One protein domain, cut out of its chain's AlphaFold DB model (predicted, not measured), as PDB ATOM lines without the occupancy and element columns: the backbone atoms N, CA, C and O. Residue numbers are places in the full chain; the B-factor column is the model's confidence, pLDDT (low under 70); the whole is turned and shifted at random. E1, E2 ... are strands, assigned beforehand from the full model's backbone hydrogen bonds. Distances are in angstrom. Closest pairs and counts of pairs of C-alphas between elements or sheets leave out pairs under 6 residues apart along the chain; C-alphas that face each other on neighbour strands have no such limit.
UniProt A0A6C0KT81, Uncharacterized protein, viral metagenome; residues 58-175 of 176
ATOM      1  N   TYR A  58      29.887  25.985  -7.341       89.56
ATOM      2  CA  TYR A  58      29.925  25.405  -6.012       89.56
ATOM      3  C   TYR A  58      28.539  25.434  -5.380       89.56
ATOM      4  O   TYR A  58      27.933  26.497  -5.260       89.56
ATOM      5  N   LEU A  59      28.075  24.281  -4.907       92.44
ATOM      6  CA  LEU A  59      26.887  24.128  -4.077       92.44
ATOM      7  C   LEU A  59      27.293  23.454  -2.767       92.44
ATOM      8  O   LEU A  59      27.865  22.373  -2.789       92.44
ATOM      9  N   ASP A  60      26.987  24.055  -1.616       92.56
ATOM     10  CA  ASP A  60      27.250  23.416  -0.315       92.56
ATOM     11  C   ASP A  60      26.389  22.160  -0.121       92.56
ATOM     12  O   ASP A  60      26.866  21.108   0.325       92.56
ATOM     13  N   GLU A  61      25.114  22.275  -0.480       95.38
ATOM     14  CA  GLU A  61      24.135  21.206  -0.411       95.38
ATOM     15  C   GLU A  61      23.221  21.199  -1.632       95.38
ATOM     16  O   GLU A  61      23.005  22.228  -2.273       95.38
ATOM     17  N   PHE A  62      22.671  20.028  -1.942       96.62
ATOM     18  CA  PHE A  62      21.673  19.879  -2.990       96.62
ATOM     19  C   PHE A  62      20.621  18.847  -2.588       96.62
ATOM     20  O   PHE A  62      20.947  17.774  -2.070       96.62
ATOM     21  N   ILE A  63      19.356  19.180  -2.829       96.88
ATOM     22  CA  ILE A  63      18.218  18.280  -2.646       96.88
ATOM     23  C   ILE A  63      17.750  17.881  -4.037       96.88
ATOM     24  O   ILE A  63      17.285  18.730  -4.795       96.88
ATOM     25  N   ILE A  64      17.873  16.599  -4.372       97.69
ATOM     26  CA  ILE A  64      17.320  16.090  -5.626       97.69
ATOM     27  C   ILE A  64      15.783  16.111  -5.505       97.69
ATOM     28  O   ILE A  64      15.264  15.585  -4.513       97.69
ATOM     29  N   PRO A  65      15.047  16.692  -6.473       96.81
ATOM     30  CA  PRO A  65      13.588  16.696  -6.460       96.81
ATOM     31  C   PRO A  65      12.997  15.284  -6.380       96.81
ATOM     32  O   PRO A  65      13.520  14.336  -6.969       96.81
ATOM     33  N   ASN A  66      11.880  15.139  -5.663       94.88
ATOM     34  CA  ASN A  66      11.153  13.871  -5.607       94.88
ATOM     35  C   ASN A  66      10.684  13.457  -7.008       94.88
ATOM     36  O   ASN A  66      10.285  14.301  -7.800       94.88
ATOM     37  N   GLY A  67      10.698  12.155  -7.296       94.50
ATOM     38  CA  GLY A  67      10.282  11.614  -8.593       94.50
ATOM     39  C   GLY A  67      11.435  11.397  -9.573       94.50
ATOM     40  O   GLY A  67      11.326  10.507 -10.414       94.50
ATOM     41  N   VAL A  68      12.568  12.094  -9.395       97.62
ATOM     42  CA  VAL A  68      13.782  11.880 -10.202       97.62
ATOM     43  C   VAL A  68      14.265  10.441 -10.062       97.62
ATOM     44  O   VAL A  68      14.430   9.936  -8.947       97.62
ATOM     45  N   LYS A  69      14.496   9.789 -11.205       97.31
ATOM     46  CA  LYS A  69      14.973   8.402 -11.319       97.31
ATOM     47  C   LYS A  69      16.473   8.344 -11.582       97.31
ATOM     48  O   LYS A  69      17.147   7.475 -11.024       97.31
ATOM     49  N   SER A  70      16.992   9.285 -12.371       98.06
ATOM     50  CA  SER A  70      18.412   9.373 -12.718       98.06
ATOM     51  C   SER A  70      18.944  10.773 -12.452       98.06
ATOM     52  O   SER A  70      18.342  11.753 -12.886       98.06
ATOM     53  N   ALA A  71      20.083  10.888 -11.772       98.44
ATOM     54  CA  ALA A  71      20.693  12.184 -11.489       98.44
ATOM     55  C   ALA A  71      22.201  12.198 -11.771       98.44
ATOM     56  O   ALA A  71      22.947  11.334 -11.307       98.44
ATOM     57  N   TYR A  72      22.650  13.232 -12.482       98.38
ATOM     58  CA  TYR A  72      24.043  13.493 -12.832       98.38
ATOM     59  C   TYR A  72      24.478  14.820 -12.212       98.38
ATOM     60  O   TYR A  72      24.101  15.893 -12.679       98.38
ATOM     61  N   ILE A  73      25.261  14.733 -11.138       96.25
ATOM     62  CA  ILE A  73      25.585  15.834 -10.227       96.25
ATOM     63  C   ILE A  73      27.096  15.834  -9.970       96.25
ATOM     64  O   ILE A  73      27.561  15.427  -8.905       96.25
ATOM     65  N   LYS A  74      27.896  16.237 -10.961       91.31
ATOM     66  CA  LYS A  74      29.366  16.134 -10.903       91.31
ATOM     67  C   LYS A  74      30.027  17.504 -10.795       91.31
ATOM     68  O   LYS A  74      29.563  18.450 -11.418       91.31
ATOM     69  N   ASN A  75      31.157  17.576 -10.088       90.62
ATOM     70  CA  ASN A  75      32.010  18.772 -10.006       90.62
ATOM     71  C   ASN A  75      31.346  20.017  -9.388       90.62
ATOM     72  O   ASN A  75      31.674  21.126  -9.787       90.62
ATOM     73  N   LEU A  76      30.451  19.852  -8.408       93.75
ATOM     74  CA  LEU A  76      29.756  20.976  -7.757       93.75
ATOM     75  C   LEU A  76      30.268  21.273  -6.344       93.75
ATOM     76  O   LEU A  76      29.710  22.096  -5.626       93.75
ATOM     77  N   GLY A  77      31.303  20.562  -5.888       94.69
ATOM     78  CA  GLY A  77      31.853  20.728  -4.543       94.69
ATOM     79  C   GLY A  77      30.884  20.375  -3.405       94.69
ATOM     80  O   GLY A  77      31.161  20.745  -2.259       94.69
ATOM     81  N   ILE A  78      29.810  19.628  -3.702       95.62
ATOM     82  CA  ILE A  78      28.721  19.319  -2.767       95.62
ATOM     83  C   ILE A  78      29.238  18.589  -1.540       95.62
ATOM     84  O   ILE A  78      29.969  17.603  -1.634       95.62
ATOM     85  N   ARG A  79      28.825  19.067  -0.365       96.88
ATOM     86  CA  ARG A  79      29.141  18.459   0.934       96.88
ATOM     87  C   ARG A  79      27.989  17.628   1.473       96.88
ATOM     88  O   ARG A  79      28.238  16.676   2.215       96.88
ATOM     89  N   LYS A  80      26.755  17.982   1.107       97.44
ATOM     90  CA  LYS A  80      25.536  17.292   1.526       97.44
ATOM     91  C   LYS A  80      24.586  17.092   0.348       97.44
ATOM     92  O   LYS A  80      24.119  18.054  -0.246       97.44
ATOM     93  N   LEU A  81      24.289  15.838   0.039       98.00
ATOM     94  CA  LEU A  81      23.353  15.467  -1.015       98.00
ATOM     95  C   LEU A  81      22.173  14.725  -0.391       98.00
ATOM     96  O   LEU A  81      22.377  13.742   0.320       98.00
ATOM     97  N   TYR A  82      20.956  15.195  -0.653       97.88
ATOM     98  CA  TYR A  82      19.735  14.496  -0.260       97.88
ATOM     99  C   TYR A  82      19.177  13.761  -1.474       97.88
ATOM    100  O   TYR A  82      18.818  14.378  -2.478       97.88
ATOM    101  N   VAL A  83      19.131  12.437  -1.368       98.19
ATOM    102  CA  VAL A  83      18.696  11.531  -2.432       98.19
ATOM    103  C   VAL A  83      17.279  11.049  -2.094       98.19
ATOM    104  O   VAL A  83      17.103  10.538  -0.985       98.19
ATOM    105  N   PRO A  84      16.267  11.200  -2.969       96.56
ATOM    106  CA  PRO A  84      14.901  10.727  -2.732       96.56
ATOM    107  C   PRO A  84      14.758   9.217  -2.968       96.56
ATOM    108  O   PRO A  84      15.667   8.556  -3.469       96.56
ATOM    109  N   ASP A  85      13.610   8.653  -2.583       95.50
ATOM    110  CA  ASP A  85      13.290   7.223  -2.736       95.50
ATOM    111  C   ASP A  85      13.206   6.748  -4.190       95.50
ATOM    112  O   ASP A  85      13.383   5.567  -4.460       95.50
ATOM    113  N   SER A  86      12.937   7.653  -5.130       96.00
ATOM    114  CA  SER A  86      12.735   7.329  -6.545       96.00
ATOM    115  C   SER A  86      14.026   7.044  -7.317       96.00
ATOM    116  O   SER A  86      13.958   6.513  -8.425       96.00
ATOM    117  N   ILE A  87      15.188   7.404  -6.763       97.88
ATOM    118  CA  ILE A  87      16.467   7.311  -7.470       97.88
ATOM    119  C   ILE A  87      16.871   5.849  -7.685       97.88
ATOM    120  O   ILE A  87      16.886   5.036  -6.757       97.88
ATOM    121  N   LYS A  88      17.245   5.560  -8.932       97.94
ATOM    122  CA  LYS A  88      17.797   4.289  -9.413       97.94
ATOM    123  C   LYS A  88      19.232   4.452  -9.908       97.94
ATOM    124  O   LYS A  88      20.058   3.583  -9.653       97.94
ATOM    125  N   PHE A  89      19.541   5.583 -10.542       98.56
ATOM    126  CA  PHE A  89      20.863   5.874 -11.098       98.56
ATOM    127  C   PHE A  89      21.394   7.183 -10.516       98.56
ATOM    128  O   PHE A  89      20.770   8.237 -10.669       98.56
ATOM    129  N   LEU A  90      22.543   7.137  -9.843       98.75
ATOM    130  CA  LEU A  90      23.149   8.326  -9.247       98.75
ATOM    131  C   LEU A  90      24.623   8.450  -9.619       98.75
ATOM    132  O   LEU A  90      25.456   7.647  -9.211       98.75
ATOM    133  N   TYR A  91      24.955   9.534 -10.315       98.62
ATOM    134  CA  TYR A  91      26.321   9.873 -10.694       98.62
ATOM    135  C   TYR A  91      26.723  11.188 -10.025       98.62
ATOM    136  O   TYR A  91      26.478  12.270 -10.554       98.62
ATOM    137  N   CYS A  92      27.346  11.098  -8.851       98.12
ATOM    138  CA  CYS A  92      27.703  12.228  -7.985       98.12
ATOM    139  C   CYS A  92      29.218  12.370  -7.745       98.12
ATOM    140  O   CYS A  92      29.669  12.884  -6.712       98.12
ATOM    141  N   SER A  93      30.023  11.901  -8.697       97.44
ATOM    142  CA  SER A  93      31.479  11.936  -8.603       97.44
ATOM    143  C   SER A  93      32.081  13.339  -8.633       97.44
ATOM    144  O   SER A  93      31.477  14.290  -9.134       97.44
ATOM    145  N   ASN A  94      33.304  13.458  -8.108       96.75
ATOM    146  CA  ASN A  94      34.048  14.717  -8.006       96.75
ATOM    147  C   ASN A  94      33.315  15.784  -7.170       96.75
ATOM    148  O   ASN A  94      33.145  16.927  -7.593       96.75
ATOM    149  N   ASN A  95      32.863  15.410  -5.976       97.62
ATOM    150  CA  ASN A  95      32.298  16.337  -4.994       97.62
ATOM    151  C   ASN A  95      33.088  16.249  -3.674       97.62
ATOM    152  O   ASN A  95      34.182  15.691  -3.607       97.62
ATOM    153  N   HIS A  96      32.561  16.837  -2.602       97.94
ATOM    154  CA  HIS A  96      33.178  16.833  -1.276       97.94
ATOM    155  C   HIS A  96      32.344  16.061  -0.243       97.94
ATOM    156  O   HIS A  96      32.407  16.361   0.959       97.94
ATOM    157  N   LEU A  97      31.565  15.072  -0.692       98.25
ATOM    158  CA  LEU A  97      30.685  14.279   0.161       98.25
ATOM    159  C   LEU A  97      31.513  13.488   1.174       98.25
ATOM    160  O   LEU A  97      32.523  12.881   0.830       98.25
ATOM    161  N   ARG A  98      31.080  13.484   2.437       97.69
ATOM    162  CA  ARG A  98      31.703  12.687   3.520       97.69
ATOM    163  C   ARG A  98      30.872  11.477   3.937       97.69
ATOM    164  O   ARG A  98      31.405  10.523   4.508       97.69
ATOM    165  N   TYR A  99      29.583  11.550   3.645       96.94
ATOM    166  CA  TYR A  99      28.558  10.563   3.924       96.94
ATOM    167  C   TYR A  99      27.551  10.589   2.776       96.94
ATOM    168  O   TYR A  99      27.276  11.665   2.238       96.94
ATOM    169  N   LEU A 100      27.004   9.426   2.436       97.25
ATOM    170  CA  LEU A 100      25.937   9.288   1.457       97.25
ATOM    171  C   LEU A 100      24.936   8.239   1.954       97.25
ATOM    172  O   LEU A 100      25.313   7.109   2.273       97.25
ATOM    173  N   GLU A 101      23.673   8.641   2.048       96.19
ATOM    174  CA  GLU A 101      22.543   7.765   2.355       96.19
ATOM    175  C   GLU A 101      21.695   7.600   1.098       96.19
ATOM    176  O   GLU A 101      21.325   8.586   0.460       96.19
ATOM    177  N   LEU A 102      21.408   6.352   0.745       96.69
ATOM    178  CA  LEU A 102      20.764   5.985  -0.508       96.69
ATOM    179  C   LEU A 102      19.444   5.248  -0.265       96.69
ATOM    180  O   LEU A 102      19.272   4.612   0.779       96.69
ATOM    181  N   PRO A 103      18.510   5.285  -1.227       94.88
ATOM    182  CA  PRO A 103      17.401   4.346  -1.238       94.88
ATOM    183  C   PRO A 103      17.875   2.930  -1.566       94.88
ATOM    184  O   PRO A 103      18.892   2.730  -2.226       94.88
ATOM    185  N   ASN A 104      17.089   1.934  -1.168       90.56
ATOM    186  CA  ASN A 104      17.335   0.524  -1.496       90.56
ATOM    187  C   ASN A 104      17.063   0.177  -2.962       90.56
ATOM    188  O   ASN A 104      17.459  -0.894  -3.414       90.56
ATOM    189  N   THR A 105      16.397   1.078  -3.686       91.44
ATOM    190  CA  THR A 105      16.092   0.977  -5.117       91.44
ATOM    191  C   THR A 105      17.261   1.365  -6.015       91.44
ATOM    192  O   THR A 105      17.104   1.318  -7.229       91.44
ATOM    193  N   ILE A 106      18.393   1.808  -5.454       96.56
ATOM    194  CA  ILE A 106      19.552   2.197  -6.255       96.56
ATOM    195  C   ILE A 106      20.103   0.978  -7.010       96.56
ATOM    196  O   ILE A 106      20.369  -0.069  -6.419       96.56
ATOM    197  N   GLU A 107      20.266   1.142  -8.316       97.00
ATOM    198  CA  GLU A 107      20.737   0.130  -9.264       97.00
ATOM    199  C   GLU A 107      22.189   0.421  -9.681       97.00
ATOM    200  O   GLU A 107      23.020  -0.489  -9.731       97.00
ATOM    201  N   ASP A 108      22.524   1.696  -9.902       97.94
ATOM    202  CA  ASP A 108      23.867   2.149 -10.281       97.94
ATOM    203  C   ASP A 108      24.284   3.385  -9.475       97.94
ATOM    204  O   ASP A 108      23.537   4.365  -9.358       97.94
ATOM    205  N   LEU A 109      25.501   3.340  -8.939       98.12
ATOM    206  CA  LEU A 109      26.104   4.432  -8.194       98.12
ATOM    207  C   LEU A 109      27.539   4.693  -8.646       98.12
ATOM    208  O   LEU A 109      28.432   3.874  -8.432       98.12
ATOM    209  N   ASP A 110      27.787   5.920  -9.100       98.38
ATOM    210  CA  ASP A 110      29.120   6.513  -9.168       98.38
ATOM    211  C   ASP A 110      29.234   7.637  -8.135       98.38
ATOM    212  O   ASP A 110      28.697   8.735  -8.313       98.38
ATOM    213  N   ALA A 111      29.960   7.369  -7.053       97.88
ATOM    214  CA  ALA A 111      30.312   8.345  -6.026       97.88
ATOM    215  C   ALA A 111      31.837   8.521  -5.911       97.88
ATOM    216  O   ALA A 111      32.364   8.893  -4.855       97.88
ATOM    217  N   SER A 112      32.558   8.244  -6.999       97.19
ATOM    218  CA  SER A 112      34.013   8.342  -7.059       97.19
ATOM    219  C   SER A 112      34.534   9.754  -6.782       97.19
ATOM    220  O   SER A 112      33.828  10.753  -6.944       97.19
ATOM    221  N   ASN A 113      35.791   9.848  -6.346       97.00
ATOM    222  CA  ASN A 113      36.475  11.113  -6.063       97.00
ATOM    223  C   ASN A 113      35.670  12.036  -5.131       97.00
ATOM    224  O   ASN A 113      35.283  13.151  -5.483       97.00
ATOM    225  N   ASN A 114      35.396  11.528  -3.936       97.94
ATOM    226  CA  ASN A 114      34.752  12.245  -2.844       97.94
ATOM    227  C   ASN A 114      35.587  12.051  -1.559       97.94
ATOM    228  O   ASN A 114      36.732  11.598  -1.578       97.94
ATOM    229  N   TYR A 115      35.038  12.402  -0.399       97.69
ATOM    230  CA  TYR A 115      35.648  12.130   0.904       97.69
ATOM    231  C   TYR A 115      34.822  11.138   1.727       97.69
ATOM    232  O   TYR A 115      34.853  11.200   2.961       97.69
ATOM    233  N   LEU A 116      34.072  10.253   1.061       96.94
ATOM    234  CA  LEU A 116      33.160   9.327   1.720       96.94
ATOM    235  C   LEU A 116      33.938   8.422   2.661       96.94
ATOM    236  O   LEU A 116      34.980   7.881   2.301       96.94
ATOM    237  N   THR A 117      33.416   8.265   3.868       94.75
ATOM    238  CA  THR A 117      33.925   7.302   4.859       94.75
ATOM    239  C   THR A 117      33.003   6.097   5.002       94.75
ATOM    240  O   THR A 117      33.430   5.043   5.460       94.75
ATOM    241  N   THR A 118      31.750   6.242   4.574       92.25
ATOM    242  CA  THR A 118      30.726   5.202   4.579       92.25
ATOM    243  C   THR A 118      29.645   5.535   3.550       92.25
ATOM    244  O   THR A 118      29.458   6.705   3.192       92.25
ATOM    245  N   ILE A 119      28.934   4.502   3.106       93.19
ATOM    246  CA  ILE A 119      27.682   4.582   2.357       93.19
ATOM    247  C   ILE A 119      26.667   3.745   3.125       93.19
ATOM    248  O   ILE A 119      26.982   2.649   3.590       93.19
ATOM    249  N   THR A 120      25.458   4.271   3.267       92.94
ATOM    250  CA  THR A 120      24.364   3.593   3.966       92.94
ATOM    251  C   THR A 120      23.112   3.575   3.105       92.94
ATOM    252  O   THR A 120      22.975   4.366   2.170       92.94
ATOM    253  N   PHE A 121      22.195   2.673   3.436       92.06
ATOM    254  CA  PHE A 121      20.911   2.532   2.762       92.06
ATOM    255  C   PHE A 121      19.791   2.757   3.773       92.06
ATOM    256  O   PHE A 121      19.892   2.327   4.933       92.06
ATOM    257  N   ARG A 122      18.732   3.451   3.348       89.19
ATOM    258  CA  ARG A 122      17.573   3.731   4.205       89.19
ATOM    259  C   ARG A 122      16.918   2.419   4.652       89.19
ATOM    260  O   ARG A 122      17.100   1.365   4.064       89.19
ATOM    261  N   ASN A 123      16.234   2.436   5.792       79.25
ATOM    262  CA  ASN A 123      15.582   1.254   6.388       79.25
ATOM    263  C   ASN A 123      16.490   0.055   6.747       79.25
ATOM    264  O   ASN A 123      15.981  -0.932   7.270       79.25
ATOM    265  N   LYS A 124      17.820   0.139   6.562       70.62
ATOM    266  CA  LYS A 124      18.788  -0.947   6.840       70.62
ATOM    267  C   LYS A 124      18.504  -2.255   6.091       70.62
ATOM    268  O   LYS A 124      19.052  -3.296   6.450       70.62
ATOM    269  N   GLU A 125      17.650  -2.210   5.076       75.62
ATOM    270  CA  GLU A 125      17.457  -3.331   4.169       75.62
ATOM    271  C   GLU A 125      18.685  -3.447   3.253       75.62
ATOM    272  O   GLU A 125      19.440  -2.486   3.073       75.62
ATOM    273  N   LEU A 126      18.916  -4.632   2.692       79.94
ATOM    274  CA  LEU A 126      20.027  -4.842   1.766       79.94
ATOM    275  C   LEU A 126      19.760  -4.093   0.445       79.94
ATOM    276  O   LEU A 126      18.606  -4.024   0.010       79.94
ATOM    277  N   PRO A 127      20.792  -3.555  -0.225       85.06
ATOM    278  CA  PRO A 127      20.665  -3.015  -1.576       85.06
ATOM    279  C   PRO A 127      20.542  -4.161  -2.587       85.06
ATOM    280  O   PRO A 127      21.504  -4.550  -3.251       85.06
ATOM    281  N   VAL A 128      19.353  -4.758  -2.662       86.38
ATOM    282  CA  VAL A 128      19.099  -5.952  -3.483       86.38
ATOM    283  C   VAL A 128      19.128  -5.671  -4.984       86.38
ATOM    284  O   VAL A 128      19.305  -6.610  -5.753       86.38
ATOM    285  N   GLU A 129      18.992  -4.408  -5.390       92.00
ATOM    286  CA  GLU A 129      19.000  -3.981  -6.793       92.00
ATOM    287  C   GLU A 129      20.344  -3.398  -7.255       92.00
ATOM    288  O   GLU A 129      20.527  -3.212  -8.448       92.00
ATOM    289  N   LEU A 130      21.307  -3.158  -6.355       93.12
ATOM    290  CA  LEU A 130      22.579  -2.528  -6.720       93.12
ATOM    291  C   LEU A 130      23.432  -3.467  -7.583       93.12
ATOM    292  O   LEU A 130      23.916  -4.496  -7.105       93.12
ATOM    293  N   GLU A 131      23.657  -3.083  -8.836       93.88
ATOM    294  CA  GLU A 131      24.412  -3.849  -9.831       93.88
ATOM    295  C   GLU A 131      25.802  -3.269 -10.101       93.88
ATOM    296  O   GLU A 131      26.739  -4.021 -10.395       93.88
ATOM    297  N   CYS A 132      25.951  -1.949  -9.985       94.38
ATOM    298  CA  CYS A 132      27.182  -1.223 -10.281       94.38
ATOM    299  C   CYS A 132      27.524  -0.253  -9.145       94.38
ATOM    300  O   CYS A 132      26.689   0.541  -8.717       94.38
ATOM    301  N   LEU A 133      28.765  -0.317  -8.654       94.62
ATOM    302  CA  LEU A 133      29.256   0.547  -7.582       94.62
ATOM    303  C   LEU A 133      30.662   1.067  -7.893       94.62
ATOM    304  O   LEU A 133      31.613   0.289  -7.930       94.62
ATOM    305  N   SER A 134      30.795   2.385  -8.040       95.81
ATOM    306  CA  SER A 134      32.069   3.101  -8.172       95.81
ATOM    307  C   SER A 134      32.285   4.012  -6.971       95.81
ATOM    308  O   SER A 134      31.528   4.959  -6.745       95.81
ATOM    309  N   ILE A 135      33.303   3.711  -6.164       94.75
ATOM    310  CA  ILE A 135      33.628   4.454  -4.933       94.75
ATOM    311  C   ILE A 135      35.127   4.704  -4.775       94.75
ATOM    312  O   ILE A 135      35.594   5.053  -3.690       94.75
ATOM    313  N   GLU A 136      35.904   4.531  -5.835       94.69
ATOM    314  CA  GLU A 136      37.322   4.849  -5.857       94.69
ATOM    315  C   GLU A 136      37.586   6.321  -5.501       94.69
ATOM    316  O   GLU A 136      36.719   7.193  -5.619       94.69
ATOM    317  N   LYS A 137      38.803   6.606  -5.041       94.81
ATOM    318  CA  LYS A 137      39.242   7.921  -4.567       94.81
ATOM    319  C   LYS A 137      38.346   8.472  -3.456       94.81
ATOM    320  O   LYS A 137      37.996   9.646  -3.447       94.81
ATOM    321  N   ASN A 138      37.998   7.612  -2.504       95.12
ATOM    322  CA  ASN A 138      37.307   7.978  -1.270       95.12
ATOM    323  C   ASN A 138      38.161   7.621  -0.038       95.12
ATOM    324  O   ASN A 138      39.359   7.344  -0.124       95.12
ATOM    325  N   ARG A 139      37.548   7.675   1.148       94.12
ATOM    326  CA  ARG A 139      38.134   7.280   2.439       94.12
ATOM    327  C   ARG A 139      37.390   6.097   3.066       94.12
ATOM    328  O   ARG A 139      37.508   5.874   4.269       94.12
ATOM    329  N   ILE A 140      36.599   5.379   2.269       91.00
ATOM    330  CA  ILE A 140      35.907   4.167   2.697       91.00
ATOM    331  C   ILE A 140      36.972   3.085   2.876       91.00
ATOM    332  O   ILE A 140      37.860   2.935   2.037       91.00
ATOM    333  N   ILE A 141      36.899   2.366   3.991       85.31
ATOM    334  CA  ILE A 141      37.845   1.297   4.335       85.31
ATOM    335  C   ILE A 141      37.203  -0.088   4.331       85.31
ATOM    336  O   ILE A 141      37.926  -1.071   4.401       85.31
ATOM    337  N   ASP A 142      35.873  -0.161   4.292       85.50
ATOM    338  CA  ASP A 142      35.098  -1.399   4.257       85.50
ATOM    339  C   ASP A 142      33.676  -1.119   3.739       85.50
ATOM    340  O   ASP A 142      33.168  -0.001   3.888       85.50
ATOM    341  N   LEU A 143      33.037  -2.121   3.133       82.88
ATOM    342  CA  LEU A 143      31.623  -2.070   2.760       82.88
ATOM    343  C   LEU A 143      30.800  -2.712   3.877       82.88
ATOM    344  O   LEU A 143      30.777  -3.927   4.034       82.88
ATOM    345  N   SER A 144      30.067  -1.897   4.632       80.44
ATOM    346  CA  SER A 144      29.255  -2.363   5.765       80.44
ATOM    347  C   SER A 144      27.911  -2.988   5.360       80.44
ATOM    348  O   SER A 144      26.971  -2.990   6.155       80.44
ATOM    349  N   PHE A 145      27.775  -3.443   4.116       81.75
ATOM    350  CA  PHE A 145      26.541  -3.985   3.557       81.75
ATOM    351  C   PHE A 145      26.844  -5.113   2.573       81.75
ATOM    352  O   PHE A 145      27.901  -5.145   1.945       81.75
ATOM    353  N   GLU A 146      25.882  -6.015   2.407       81.00
ATOM    354  CA  GLU A 146      25.941  -7.081   1.412       81.00
ATOM    355  C   GLU A 146      25.053  -6.718   0.215       81.00
ATOM    356  O   GLU A 146      23.870  -6.425   0.377       81.00
ATOM    357  N   ALA A 147      25.620  -6.728  -0.993       79.19
ATOM    358  CA  ALA A 147      24.892  -6.462  -2.233       79.19
ATOM    359  C   ALA A 147      24.816  -7.744  -3.073       79.19
ATOM    360  O   ALA A 147      25.819  -8.228  -3.598       79.19
ATOM    361  N   LEU A 148      23.616  -8.319  -3.178       77.56
ATOM    362  CA  LEU A 148      23.415  -9.649  -3.767       77.56
ATOM    363  C   LEU A 148      23.492  -9.664  -5.298       77.56
ATOM    364  O   LEU A 148      23.795 -10.711  -5.868       77.56
ATOM    365  N   LYS A 149      23.210  -8.536  -5.959       87.31
ATOM    366  CA  LYS A 149      23.248  -8.397  -7.425       87.31
ATOM    367  C   LYS A 149      24.466  -7.635  -7.943       87.31
ATOM    368  O   LYS A 149      24.582  -7.462  -9.154       87.31
ATOM    369  N   LEU A 150      25.375  -7.210  -7.063       88.44
ATOM    370  CA  LEU A 150      26.506  -6.375  -7.453       88.44
ATOM    371  C   LEU A 150      27.365  -7.123  -8.469       88.44
ATOM    372  O   LEU A 150      27.990  -8.122  -8.138       88.44
ATOM    373  N   ASN A 151      27.362  -6.646  -9.711       89.56
ATOM    374  CA  ASN A 151      28.066  -7.243 -10.838       89.56
ATOM    375  C   ASN A 151      29.414  -6.555 -11.061       89.56
ATOM    376  O   ASN A 151      30.396  -7.230 -11.377       89.56
ATOM    377  N   ASN A 152      29.449  -5.227 -10.909       90.81
ATOM    378  CA  ASN A 152      30.613  -4.394 -11.180       90.81
ATOM    379  C   ASN A 152      30.972  -3.565  -9.947       90.81
ATOM    380  O   ASN A 152      30.154  -2.790  -9.453       90.81
ATOM    381  N   LEU A 153      32.211  -3.705  -9.485       91.31
ATOM    382  CA  LEU A 153      32.751  -2.940  -8.368       91.31
ATOM    383  C   LEU A 153      34.036  -2.227  -8.795       91.31
ATOM    384  O   LEU A 153      34.992  -2.874  -9.227       91.31
ATOM    385  N   VAL A 154      34.067  -0.906  -8.645       93.25
ATOM    386  CA  VAL A 154      35.248  -0.068  -8.876       93.25
ATOM    387  C   VAL A 154      35.686   0.545  -7.548       93.25
ATOM    388  O   VAL A 154      34.943   1.290  -6.906       93.25
ATOM    389  N   ILE A 155      36.892   0.189  -7.112       91.75
ATOM    390  CA  ILE A 155      37.455   0.560  -5.806       91.75
ATOM    391  C   ILE A 155      38.940   0.910  -5.934       91.75
ATOM    392  O   ILE A 155      39.623   0.504  -6.878       91.75
ATOM    393  N   ASP A 156      39.462   1.648  -4.951       90.69
ATOM    394  CA  ASP A 156      40.904   1.874  -4.837       90.69
ATOM    395  C   ASP A 156      41.638   0.553  -4.574       90.69
ATOM    396  O   ASP A 156      41.176  -0.280  -3.797       90.69
ATOM    397  N   LYS A 157      42.851   0.398  -5.115       85.00
ATOM    398  CA  LYS A 157      43.710  -0.778  -4.850       85.00
ATOM    399  C   LYS A 157      43.950  -1.077  -3.368       85.00
ATOM    400  O   LYS A 157      44.163  -2.228  -3.006       85.00
ATOM    401  N   LYS A 158      43.974  -0.039  -2.530       82.06
ATOM    402  CA  LYS A 158      44.199  -0.147  -1.078       82.06
ATOM    403  C   LYS A 158      42.971  -0.640  -0.309       82.06
ATOM    404  O   LYS A 158      43.088  -0.936   0.876       82.06
ATOM    405  N   PHE A 159      41.805  -0.659  -0.950       80.50
ATOM    406  CA  PHE A 159      40.566  -1.090  -0.330       80.50
ATOM    407  C   PHE A 159      40.648  -2.598  -0.059       80.50
ATOM    408  O   PHE A 159      40.943  -3.359  -0.987       80.50
ATOM    409  N   PRO A 160      40.439  -3.057   1.187       70.69
ATOM    410  CA  PRO A 160      40.406  -4.482   1.457       70.69
ATOM    411  C   PRO A 160      39.250  -5.077   0.664       70.69
ATOM    412  O   PRO A 160      38.128  -4.584   0.739       70.69
ATOM    413  N   LEU A 161      39.533  -6.110  -0.128       67.31
ATOM    414  CA  LEU A 161      38.497  -6.793  -0.892       67.31
ATOM    415  C   LEU A 161      37.369  -7.190   0.078       67.31
ATOM    416  O   LEU A 161      37.668  -7.883   1.056       67.31
ATOM    417  N   PRO A 162      36.118  -6.734  -0.149       66.19
ATOM    418  CA  PRO A 162      34.993  -7.118   0.692       66.19
ATOM    419  C   PRO A 162      34.948  -8.637   0.849       66.19
ATOM    420  O   PRO A 162      35.378  -9.369  -0.042       66.19
ATOM    421  N   ASN A 163      34.426  -9.140   1.966       54.84
ATOM    422  CA  ASN A 163      34.170 -10.573   2.106       54.84
ATOM    423  C   ASN A 163      32.979 -10.911   1.183       54.84
ATOM    424  O   ASN A 163      31.823 -10.741   1.560       54.84
ATOM    425  N   MET A 164      33.281 -11.204  -0.086       56.91
ATOM    426  CA  MET A 164      32.343 -11.080  -1.209       56.91
ATOM    427  C   MET A 164      31.294 -12.200  -1.223       56.91
ATOM    428  O   MET A 164      31.635 -13.376  -1.083       56.91
ATOM    429  N   SER A 165      30.041 -11.857  -1.530       52.09
ATOM    430  CA  SER A 165      29.076 -12.827  -2.060       52.09
ATOM    431  C   SER A 165      29.507 -13.275  -3.472       52.09
ATOM    432  O   SER A 165      30.212 -12.557  -4.183       52.09
ATOM    433  N   ASN A 166      29.079 -14.464  -3.906       55.16
ATOM    434  CA  ASN A 166      29.465 -15.085  -5.187       55.16
ATOM    435  C   ASN A 166      28.997 -14.329  -6.461       55.16
ATOM    436  O   ASN A 166      29.135 -14.862  -7.562       55.16
ATOM    437  N   SER A 167      28.410 -13.135  -6.339       61.84
ATOM    438  CA  SER A 167      27.723 -12.435  -7.435       61.84
ATOM    439  C   SER A 167      28.588 -11.442  -8.219       61.84
ATOM    440  O   SER A 167      28.244 -11.122  -9.358       61.84
ATOM    441  N   ILE A 168      29.710 -10.972  -7.658       69.94
ATOM    442  CA  ILE A 168      30.548  -9.954  -8.312       69.94
ATOM    443  C   ILE A 168      31.329 -10.576  -9.463       69.94
ATOM    444  O   ILE A 168      32.189 -11.435  -9.272       69.94
ATOM    445  N   LYS A 169      31.028 -10.110 -10.676       76.31
ATOM    446  CA  LYS A 169      31.656 -10.588 -11.912       76.31
ATOM    447  C   LYS A 169      32.948  -9.842 -12.202       76.31
ATOM    448  O   LYS A 169      33.923 -10.462 -12.615       76.31
ATOM    449  N   ASN A 170      32.955  -8.528 -11.978       80.88
ATOM    450  CA  ASN A 170      34.064  -7.659 -12.344       80.88
ATOM    451  C   ASN A 170      34.470  -6.763 -11.174       80.88
ATOM    452  O   ASN A 170      33.650  -6.026 -10.624       80.88
ATOM    453  N   ILE A 171      35.760  -6.793 -10.840       82.75
ATOM    454  CA  ILE A 171      36.380  -5.870  -9.888       82.75
ATOM    455  C   ILE A 171      37.451  -5.088 -10.637       82.75
ATOM    456  O   ILE A 171      38.427  -5.663 -11.120       82.75
ATOM    457  N   PHE A 172      37.270  -3.775 -10.713       84.38
ATOM    458  CA  PHE A 172      38.226  -2.858 -11.313       84.38
ATOM    459  C   PHE A 172      38.952  -2.105 -10.202       84.38
ATOM    460  O   PHE A 172      38.341  -1.411  -9.392       84.38
ATOM    461  N   LEU A 173      40.273  -2.270 -10.152       84.31
ATOM    462  CA  LEU A 173      41.114  -1.618  -9.155       84.31
ATOM    463  C   LEU A 173      41.779  -0.384  -9.764       84.31
ATOM    464  O   LEU A 173      42.674  -0.517 -10.606       84.31
ATOM    465  N   GLN A 174      41.384   0.804  -9.313       79.75
ATOM    466  CA  GLN A 174      41.968   2.054  -9.790       79.75
ATOM    467  C   GLN A 174      43.368   2.265  -9.184       79.75
ATOM    468  O   GLN A 174      43.586   2.043  -7.988       79.75
ATOM    469  N   THR A 175      44.343   2.653 -10.013       61.22
ATOM    470  CA  THR A 175      45.677   3.086  -9.560       61.22
ATOM    471  C   THR A 175      45.644   4.512  -9.031       61.22
ATOM    472  O   THR A 175      44.918   5.339  -9.589       61.22
TER     473      THR A 175
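AT A GLANCE: This is residues 58 to 175 of the 176 residues of an uncharacterized protein of viral metagenome (UniProt A0A6C0KT81). With little regular structure, the chain winds in stacked turns, a short solenoid: the parallel sheet E2 E4 E6 E8 E9 E10 makes one wall, and the parallel pairs E1 E3 and E5 E7 line the opposite one. The 118 printed residues hold ten named strands, E1 to E10 in order, and no named helix; the class is all strand, with 37 residues in named elements. The whole is compact, radius of gyration 13.3 A, spanning 37 by 28 by 20 A.

IN THESE COORDINATES: The sheet holds E2, residues 70 to 73; E4, 89 to 91; E6, 108 to 110; E8, 132 to 134; E9, 152 to 156, 13.6 A long; and E10, 170 to 174, 12.8 A, ending at C-alpha (41.968, 2.054, -9.790). E1, 61 to 63, begins at C-alpha (24.135, 21.206, -0.411); E3 is 80 to 82, E5 99 to 102, E7 118 to 121.

HOW THE PARTS SIT: E9 and edge strand E10 are parallel at 23 degrees, N 172 and O 153 within hydrogen-bond range at 2.9 A. In E1 and E3, N 82 and O 62 are 2.9 A apart. The closest C-alphas of E3 and E5, Leu 81 and Leu 100, are 7.1 A apart.

THE WHOLE: The printed part has no cut. Links E8 to E9 and E9 to E10 are long. pLDDT is under 70 at residues 161 to 168 and 175.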